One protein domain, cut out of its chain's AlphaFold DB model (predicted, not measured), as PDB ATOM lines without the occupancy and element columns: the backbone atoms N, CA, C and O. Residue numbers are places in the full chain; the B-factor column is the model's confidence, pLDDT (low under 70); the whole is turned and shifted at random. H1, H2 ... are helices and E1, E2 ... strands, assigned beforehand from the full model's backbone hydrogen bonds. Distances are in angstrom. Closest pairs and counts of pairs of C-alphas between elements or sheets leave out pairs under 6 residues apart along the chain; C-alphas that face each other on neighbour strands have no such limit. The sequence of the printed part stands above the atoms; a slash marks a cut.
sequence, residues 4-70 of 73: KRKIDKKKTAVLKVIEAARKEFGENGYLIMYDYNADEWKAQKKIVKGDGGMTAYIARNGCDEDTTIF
ATOM      1  N   LYS A   4     203.053 165.693 194.724       55.09
ATOM      2  CA  LYS A   4     203.824 164.884 193.753       55.09
ATOM      3  C   LYS A   4     204.435 163.604 194.344       55.09
ATOM      4  O   LYS A   4     204.321 162.549 193.738       55.09
ATOM      5  N   ARG A   5     205.015 163.662 195.551       57.75
ATOM      6  CA  ARG A   5     205.649 162.492 196.200       57.75
ATOM      7  C   ARG A   5     204.653 161.415 196.653       57.75
ATOM      8  O   ARG A   5     205.010 160.243 196.699       57.75
ATOM      9  N   LYS A   6     203.416 161.791 197.001       54.47
ATOM     10  CA  LYS A   6     202.374 160.826 197.401       54.47
ATOM     11  C   LYS A   6     201.804 160.075 196.194       54.47
ATOM     12  O   LYS A   6     201.585 158.871 196.282       54.47
ATOM     13  N   ILE A   7     201.620 160.775 195.074       57.31
ATOM     14  CA  ILE A   7     201.132 160.193 193.814       57.31
ATOM     15  C   ILE A   7     202.115 159.135 193.291       57.31
ATOM     16  O   ILE A   7     201.702 158.046 192.898       57.31
ATOM     17  N   ASP A   8     203.416 159.414 193.377       62.41
ATOM     18  CA  ASP A   8     204.474 158.514 192.906       62.41
ATOM     19  C   ASP A   8     204.522 157.180 193.682       62.41
ATOM     20  O   ASP A   8     204.615 156.096 193.099       62.41
ATOM     21  N   LYS A   9     204.316 157.237 195.008       66.50
ATOM     22  CA  LYS A   9     204.220 156.038 195.859       66.50
ATOM     23  C   LYS A   9     203.004 155.172 195.527       66.50
ATOM     24  O   LYS A   9     203.147 153.956 195.428       66.50
ATOM     25  N   LYS A  10     201.822 155.774 195.324       67.25
ATOM     26  CA  LYS A  10     200.600 155.018 194.983       67.25
ATOM     27  C   LYS A  10     200.698 154.371 193.597       67.25
ATOM     28  O   LYS A  10     200.277 153.230 193.430       67.25
ATOM     29  N   LYS A  11     201.328 155.055 192.633       71.62
ATOM     30  CA  LYS A  11     201.607 154.503 191.299       71.62
ATOM     31  C   LYS A  11     202.576 153.316 191.362       71.62
ATOM     32  O   LYS A  11     202.354 152.301 190.716       71.62
ATOM     33  N   THR A  12     203.614 153.412 192.188       78.69
ATOM     34  CA  THR A  12     204.568 152.310 192.382       78.69
ATOM     35  C   THR A  12     203.918 151.095 193.055       78.69
ATOM     36  O   THR A  12     204.238 149.960 192.716       78.69
ATOM     37  N   ALA A  13     202.978 151.311 193.982       80.81
ATOM     38  CA  ALA A  13     202.264 150.228 194.655       80.81
ATOM     39  C   ALA A  13     201.367 149.427 193.693       80.81
ATOM     40  O   ALA A  13     201.447 148.202 193.675       80.81
ATOM     41  N   VAL A  14     200.572 150.099 192.850       85.56
ATOM     42  CA  VAL A  14     199.691 149.402 191.895       85.56
ATOM     43  C   VAL A  14     200.480 148.613 190.846       85.56
ATOM     44  O   VAL A  14     200.092 147.500 190.505       85.56
ATOM     45  N   LEU A  15     201.626 149.132 190.388       87.50
ATOM     46  CA  LEU A  15     202.483 148.437 189.419       87.50
ATOM     47  C   LEU A  15     203.024 147.112 189.972       87.50
ATOM     48  O   LEU A  15     202.977 146.102 189.275       87.50
ATOM     49  N   LYS A  16     203.446 147.083 191.242       88.94
ATOM     50  CA  LYS A  16     203.898 145.845 191.898       88.94
ATOM     51  C   LYS A  16     202.795 144.791 191.971       88.94
ATOM     52  O   LYS A  16     203.055 143.612 191.750       88.94
ATOM     53  N   VAL A  17     201.566 145.217 192.265       88.12
ATOM     54  CA  VAL A  17     200.402 144.322 192.325       88.12
ATOM     55  C   VAL A  17     200.066 143.777 190.934       88.12
ATOM     56  O   VAL A  17     199.797 142.588 190.802       88.12
ATOM     57  N   ILE A  18     200.159 144.606 189.890       87.62
ATOM     58  CA  ILE A  18     199.983 144.194 188.488       87.62
ATOM     59  C   ILE A  18     201.034 143.155 188.072       87.62
ATOM     60  O   ILE A  18     200.684 142.134 187.487       87.62
ATOM     61  N   GLU A  19     202.315 143.375 188.383       90.12
ATOM     62  CA  GLU A  19     203.380 142.420 188.049       90.12
ATOM     63  C   GLU A  19     203.208 141.076 188.765       90.12
ATOM     64  O   GLU A  19     203.379 140.023 188.146       90.12
ATOM     65  N   ALA A  20     202.841 141.098 190.051       89.06
ATOM     66  CA  ALA A  20     202.547 139.885 190.810       89.06
ATOM     67  C   ALA A  20     201.344 139.136 190.215       89.06
ATOM     68  O   ALA A  20     201.428 137.939 189.944       89.06
ATOM     69  N   ALA A  21     200.263 139.855 189.914       87.56
ATOM     70  CA  ALA A  21     199.054 139.281 189.337       87.56
ATOM     71  C   ALA A  21     199.280 138.711 187.931       87.56
ATOM     72  O   ALA A  21     198.737 137.661 187.603       87.56
ATOM     73  N   ARG A  22     200.121 139.350 187.108       89.00
ATOM     74  CA  ARG A  22     200.487 138.837 185.781       89.00
ATOM     75  C   ARG A  22     201.278 137.531 185.867       89.00
ATOM     76  O   ARG A  22     201.083 136.669 185.017       89.00
ATOM     77  N   LYS A  23     202.139 137.372 186.879       89.12
ATOM     78  CA  LYS A  23     202.863 136.112 187.130       89.12
ATOM     79  C   LYS A  23     201.940 135.003 187.631       89.12
ATOM     80  O   LYS A  23     202.110 133.861 187.228       89.12
ATOM     81  N   GLU A  24     200.984 135.338 188.493       87.00
ATOM     82  CA  GLU A  24     200.102 134.355 189.131       87.00
ATOM     83  C   GLU A  24     198.916 133.941 188.247       87.00
ATOM     84  O   GLU A  24     198.562 132.765 188.180       87.00
ATOM     85  N   PHE A  25     198.313 134.891 187.532       83.44
ATOM     86  CA  PHE A  25     197.072 134.685 186.780       83.44
ATOM     87  C   PHE A  25     197.229 134.824 185.258       83.44
ATOM     88  O   PHE A  25     196.268 134.599 184.523       83.44
ATOM     89  N   GLY A  26     198.411 135.192 184.761       84.88
ATOM     90  CA  GLY A  26     198.641 135.474 183.344       84.88
ATOM     91  C   GLY A  26     198.137 136.855 182.914       84.88
ATOM     92  O   GLY A  26     197.577 137.617 183.697       84.88
ATOM     93  N   GLU A  27     198.344 137.200 181.645       78.12
ATOM     94  CA  GLU A  27     198.191 138.572 181.134       78.12
ATOM     95  C   GLU A  27     196.762 139.141 181.221       78.12
ATOM     96  O   GLU A  27     196.599 140.350 181.333       78.12
ATOM     97  N   ASN A  28     195.742 138.275 181.254       76.94
ATOM     98  CA  ASN A  28     194.321 138.653 181.269       76.94
ATOM     99  C   ASN A  28     193.487 137.927 182.343       76.94
ATOM    100  O   ASN A  28     192.255 137.994 182.323       76.94
ATOM    101  N   GLY A  29     194.137 137.221 183.272       83.12
ATOM    102  CA  GLY A  29     193.463 136.373 184.259       83.12
ATOM    103  C   GLY A  29     193.113 137.062 185.576       83.12
ATOM    104  O   GLY A  29     192.727 136.372 186.517       83.12
ATOM    105  N   TYR A  30     193.240 138.388 185.680       87.31
ATOM    106  CA  TYR A  30     193.025 139.120 186.930       87.31
ATOM    107  C   TYR A  30     192.317 140.470 186.752       87.31
ATOM    108  O   TYR A  30     192.249 141.035 185.662       87.31
ATOM    109  N   LEU A  31     191.775 140.967 187.860       87.62
ATOM    110  CA  LEU A  31     191.211 142.297 188.042       87.62
ATOM    111  C   LEU A  31     191.976 142.994 189.166       87.62
ATOM    112  O   LEU A  31     192.274 142.383 190.192       87.62
ATOM    113  N   ILE A  32     192.284 144.273 188.974       88.81
ATOM    114  CA  ILE A  32     192.911 145.114 189.994       88.81
ATOM    115  C   ILE A  32     191.826 145.960 190.645       88.81
ATOM    116  O   ILE A  32     191.087 146.663 189.958       88.81
ATOM    117  N   MET A  33     191.741 145.901 191.968       86.31
ATOM    118  CA  MET A  33     190.770 146.651 192.754       86.31
ATOM    119  C   MET A  33     191.472 147.423 193.862       86.31
ATOM    120  O   MET A  33     192.477 146.971 194.413       86.31
ATOM    121  N   TYR A  34     190.931 148.592 194.191       85.50
ATOM    122  CA  TYR A  34     191.386 149.371 195.331       85.50
ATOM    123  C   TYR A  34     190.523 149.055 196.550       85.50
ATOM    124  O   TYR A  34     189.306 149.235 196.518       85.50
ATOM    125  N   ASP A  35     191.154 148.582 197.618       85.38
ATOM    126  CA  ASP A  35     190.518 148.376 198.909       85.38
ATOM    127  C   ASP A  35     190.614 149.674 199.720       85.38
ATOM    128  O   ASP A  35     191.662 150.009 200.271       85.38
ATOM    129  N   TYR A  36     189.511 150.422 199.779       82.94
ATOM    130  CA  TYR A  36     189.435 151.683 200.525       82.94
ATOM    131  C   TYR A  36     189.516 151.497 202.044       82.94
ATOM    132  O   TYR A  36     189.876 152.444 202.738       82.94
ATOM    133  N   ASN A  37     189.204 150.305 202.564       81.88
ATOM    134  CA  ASN A  37     189.299 150.029 203.997       81.88
ATOM    135  C   ASN A  37     190.752 149.777 204.411       81.88
ATOM    136  O   ASN A  37     191.161 150.182 205.496       81.88
ATOM    137  N   ALA A  38     191.528 149.126 203.541       82.12
ATOM    138  CA  ALA A  38     192.949 148.857 203.760       82.12
ATOM    139  C   ALA A  38     193.887 149.956 203.206       82.12
ATOM    140  O   ALA A  38     195.072 149.952 203.519       82.12
ATOM    141  N   ASP A  39     193.377 150.900 202.404       82.50
ATOM    142  CA  ASP A  39     194.148 151.857 201.578       82.50
ATOM    143  C   ASP A  39     195.163 151.164 200.638       82.50
ATOM    144  O   ASP A  39     196.241 151.691 200.356       82.50
ATOM    145  N   GLU A  40     194.817 149.977 200.125       85.06
ATOM    146  CA  GLU A  40     195.726 149.099 199.372       85.06
ATOM    147  C   GLU A  40     195.157 148.632 198.024       85.06
ATOM    148  O   GLU A  40     193.954 148.454 197.844       85.06
ATOM    149  N   TRP A  41     196.047 148.380 197.060       86.56
ATOM    150  CA  TRP A  41     195.695 147.742 195.789       86.56
ATOM    151  C   TRP A  41     195.736 146.221 195.933       86.56
ATOM    152  O   TRP A  41     196.736 145.671 196.391       86.56
ATOM    153  N   LYS A  42     194.679 145.535 195.494       85.56
ATOM    154  CA  LYS A  42     194.583 144.072 195.500       85.56
ATOM    155  C   LYS A  42     194.299 143.552 194.098       85.56
ATOM    156  O   LYS A  42     193.514 144.138 193.354       85.56
ATOM    157  N   ALA A  43     194.930 142.439 193.752       87.12
ATOM    158  CA  ALA A  43     194.587 141.671 192.567       87.12
ATOM    159  C   ALA A  43     193.647 140.532 192.952       87.12
ATOM    160  O   ALA A  43     193.837 139.878 193.975       87.12
ATOM    161  N   GLN A  44     192.639 140.284 192.127       83.75
ATOM    162  CA  GLN A  44     191.777 139.116 192.243       83.75
ATOM    163  C   GLN A  44     191.731 138.384 190.914       83.75
ATOM    164  O   GLN A  44     191.722 139.015 189.857       83.75
ATOM    165  N   LYS A  45     191.668 137.051 190.964       82.00
ATOM    166  CA  LYS A  45     191.477 136.233 189.767       82.00
ATOM    167  C   LYS A  45     190.203 136.678 189.054       82.00
ATOM    168  O   LYS A  45     189.129 136.737 189.651       82.00
ATOM    169  N   LYS A  46     190.323 136.983 187.767       79.44
ATOM    170  CA  LYS A  46     189.200 137.328 186.909       79.44
ATOM    171  C   LYS A  46     188.375 136.064 186.709       79.44
ATOM    172  O   LYS A  46     188.765 135.161 185.976       79.44
ATOM    173  N   ILE A  47     187.238 136.002 187.387       67.75
ATOM    174  CA  ILE A  47     186.231 134.973 187.153       67.75
ATOM    175  C   ILE A  47     185.305 135.523 186.071       67.75
ATOM    176  O   ILE A  47     184.603 136.510 186.288       67.75
ATOM    177  N   VAL A  48     185.331 134.917 184.884       62.50
ATOM    178  CA  VAL A  48     184.383 135.246 183.817       62.50
ATOM    179  C   VAL A  48     183.010 134.738 184.255       62.50
ATOM    180  O   VAL A  48     182.749 133.538 184.264       62.50
ATOM    181  N   LYS A  49     182.125 135.652 184.669       51.06
ATOM    182  CA  LYS A  49     180.700 135.339 184.818       51.06
ATOM    183  C   LYS A  49     180.124 135.136 183.416       51.06
ATOM    184  O   LYS A  49     179.913 136.105 182.697       51.06
ATOM    185  N   GLY A  50     179.927 133.876 183.047       53.97
ATOM    186  CA  GLY A  50     179.384 133.448 181.755       53.97
ATOM    187  C   GLY A  50     179.341 131.924 181.640       53.97
ATOM    188  O   GLY A  50     178.309 131.374 181.291       53.97
ATOM    189  N   ASP A  51     180.392 131.238 182.091       51.81
ATOM    190  CA  ASP A  51     180.442 129.767 182.093       51.81
ATOM    191  C   ASP A  51     179.642 129.133 183.239       51.81
ATOM    192  O   ASP A  51     179.005 128.101 183.082       51.81
ATOM    193  N   GLY A  52     179.644 129.744 184.426       51.34
ATOM    194  CA  GLY A  52     179.087 129.092 185.618       51.34
ATOM    195  C   GLY A  52     177.559 129.009 185.659       51.34
ATOM    196  O   GLY A  52     177.026 128.162 186.364       51.34
ATOM    197  N   GLY A  53     176.854 129.888 184.943       54.94
ATOM    198  CA  GLY A  53     175.388 129.905 184.917       54.94
ATOM    199  C   GLY A  53     174.825 128.948 183.873       54.94
ATOM    200  O   GLY A  53     173.999 128.104 184.203       54.94
ATOM    201  N   MET A  54     175.330 129.047 182.642       57.81
ATOM    202  CA  MET A  54     174.890 128.233 181.509       57.81
ATOM    203  C   MET A  54     175.316 126.771 181.673       57.81
ATOM    204  O   MET A  54     174.483 125.879 181.594       57.81
ATOM    205  N   THR A  55     176.579 126.509 182.029       59.66
ATOM    206  CA  THR A  55     177.074 125.139 182.237       59.66
ATOM    207  C   THR A  55     176.393 124.466 183.429       59.66
ATOM    208  O   THR A  55     176.058 123.287 183.360       59.66
ATOM    209  N   ALA A  56     176.119 125.201 184.516       58.03
ATOM    210  CA  ALA A  56     175.368 124.656 185.649       58.03
ATOM    211  C   ALA A  56     173.875 124.455 185.338       58.03
ATOM    212  O   ALA A  56     173.261 123.557 185.913       58.03
ATOM    213  N   TYR A  57     173.292 125.267 184.451       54.25
ATOM    214  CA  TYR A  57     171.926 125.102 183.960       54.25
ATOM    215  C   TYR A  57     171.809 123.876 183.042       54.25
ATOM    216  O   TYR A  57     171.003 122.994 183.327       54.25
ATOM    217  N   ILE A  58     172.678 123.743 182.034       61.47
ATOM    218  CA  ILE A  58     172.737 122.587 181.122       61.47
ATOM    219  C   ILE A  58     172.995 121.291 181.907       61.47
ATOM    220  O   ILE A  58     172.293 120.302 181.714       61.47
ATOM    221  N   ALA A  59     173.929 121.296 182.866       62.88
ATOM    222  CA  ALA A  59     174.218 120.123 183.696       62.88
ATOM    223  C   ALA A  59     173.055 119.706 184.620       62.88
ATOM    224  O   ALA A  59     172.991 118.550 185.033       62.88
ATOM    225  N   ARG A  60     172.149 120.629 184.976       57.78
ATOM    226  CA  ARG A  60     170.987 120.350 185.841       57.78
ATOM    227  C   ARG A  60     169.721 120.009 185.067       57.78
ATOM    228  O   ARG A  60     168.945 119.184 185.535       57.78
ATOM    229  N   ASN A  61     169.518 120.645 183.920       61.50
ATOM    230  CA  ASN A  61     168.271 120.562 183.168       61.50
ATOM    231  C   ASN A  61     168.398 119.742 181.878       61.50
ATOM    232  O   ASN A  61     167.377 119.441 181.270       61.50
ATOM    233  N   GLY A  62     169.615 119.373 181.459       55.25
ATOM    234  CA  GLY A  62     169.864 118.512 180.298       55.25
ATOM    235  C   GLY A  62     169.371 119.071 178.960       55.25
ATOM    236  O   GLY A  62     169.295 118.321 177.994       55.25
ATOM    237  N   CYS A  63     169.010 120.356 178.902       50.84
ATOM    238  CA  CYS A  63     168.458 120.997 177.719       50.84
ATOM    239  C   CYS A  63     169.417 122.090 177.254       50.84
ATOM    240  O   CYS A  63     169.619 123.089 177.946       50.84
ATOM    241  N   ASP A  64     170.030 121.856 176.101       54.28
ATOM    242  CA  ASP A  64     170.801 122.846 175.367       54.28
ATOM    243  C   ASP A  64     169.790 123.636 174.518       54.28
ATOM    244  O   ASP A  64     169.240 123.117 173.543       54.28
ATOM    245  N   GLU A  65     169.431 124.851 174.946       52.72
ATOM    246  CA  GLU A  65     168.389 125.647 174.272       52.72
ATOM    247  C   GLU A  65     168.762 126.004 172.816       52.72
ATOM    248  O   GLU A  65     167.863 126.303 172.024       52.72
ATOM    249  N   ASP A  66     170.038 125.866 172.421       52.47
ATOM    250  CA  ASP A  66     170.508 126.005 171.034       52.47
ATOM    251  C   ASP A  66     169.959 124.899 170.108       52.47
ATOM    252  O   ASP A  66     169.732 125.131 168.919       52.47
ATOM    253  N   THR A  67     169.622 123.718 170.644       51.16
ATOM    254  CA  THR A  67     168.977 122.642 169.863       51.16
ATOM    255  C   THR A  67     167.509 122.926 169.524       51.16
ATOM    256  O   THR A  67     166.948 122.281 168.642       51.16
ATOM    257  N   THR A  68     166.862 123.878 170.202       49.72
ATOM    258  CA  THR A  68     165.419 124.155 170.034       49.72
ATOM    259  C   THR A  68     165.116 125.264 169.031       49.72
ATOM    260  O   THR A  68     163.997 125.332 168.526       49.72
ATOM    261  N   ILE A  69     166.084 126.138 168.734       51.56
ATOM    262  CA  ILE A  69     165.868 127.294 167.848       51.56
ATOM    263  C   ILE A  69     166.247 126.973 166.393       51.56
ATOM    264  O   ILE A  69     165.644 127.524 165.472       51.56
ATOM    265  N   PHE A  70     167.158 126.022 166.157       53.44
ATOM    266  CA  PHE A  70     167.583 125.631 164.810       53.44
ATOM    267  C   PHE A  70     167.387 124.131 164.535       53.44
ATOM    268  O   PHE A  70     168.341 123.366 164.477       53.44
TER     269      PHE A  70
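This is residues 4 to 70 of the 73 residues of an uncharacterized protein of Bacillus cereus (UniProt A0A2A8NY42). A hairpin of two strands, E1 and E2, packs on one long helix, H1, at one end of a long, thin model. From it the chain runs away to a short helix, H2, and a one-turn helix, H3, with residues 56 to 63 and 65 to 70 sticking out at that end and residues 4 to 9 of H1 at the other. The printed part has 67 residues, with three named helices and two named strands in the order H1 E1 E2 H2 H3, of mixed class with an antiparallel sheet E1 - E2. It is an extended rod, with a radius of gyration of the C-alphas of 19.3 A and spans of 61 by 25 by 19 A.

Look first at E1, residues 30 to 35, and E2, residues 40 to 45, antiparallel neighbours in a hairpin at 151 degrees. There N 33 and O 42 are 2.9 A apart and N 42 and O 33 2.8 A, within hydrogen-bond range. Next take H1, residues 4 to 25: its closest C-alphas to E2 are Val 14 and Trp 41, 5.8 A, and to E1 Ala 21 and Tyr 30, 6.5 A. H2, residues 51 to 61, and H3, residues 66 to 69, are apart from each other and from H1 and E1. Of the O i to N i+4 pairs, 17 of 18 in H1 and 6 of 7 in H2 are within hydrogen-bond range; H3 is too short for one.

Find C-alpha 4 at (203.824, 164.884, 193.753); from there H1 runs 31.7 A to C-alpha 25. E1 is 15.3 A long, E2 16.6 A and H2 15.3 A. H3, 5.8 A, ends at C-alpha 69, (165.868, 127.294, 167.848).

The C-alphas of Arg 5 and Phe 70, the two farthest apart, are 61.6 A apart. The printed part has no cut, and its four links are tight. Look for pLDDT under 70 in residues 4 to 10 and 47 to 70; the mean of the printed part is 71.7.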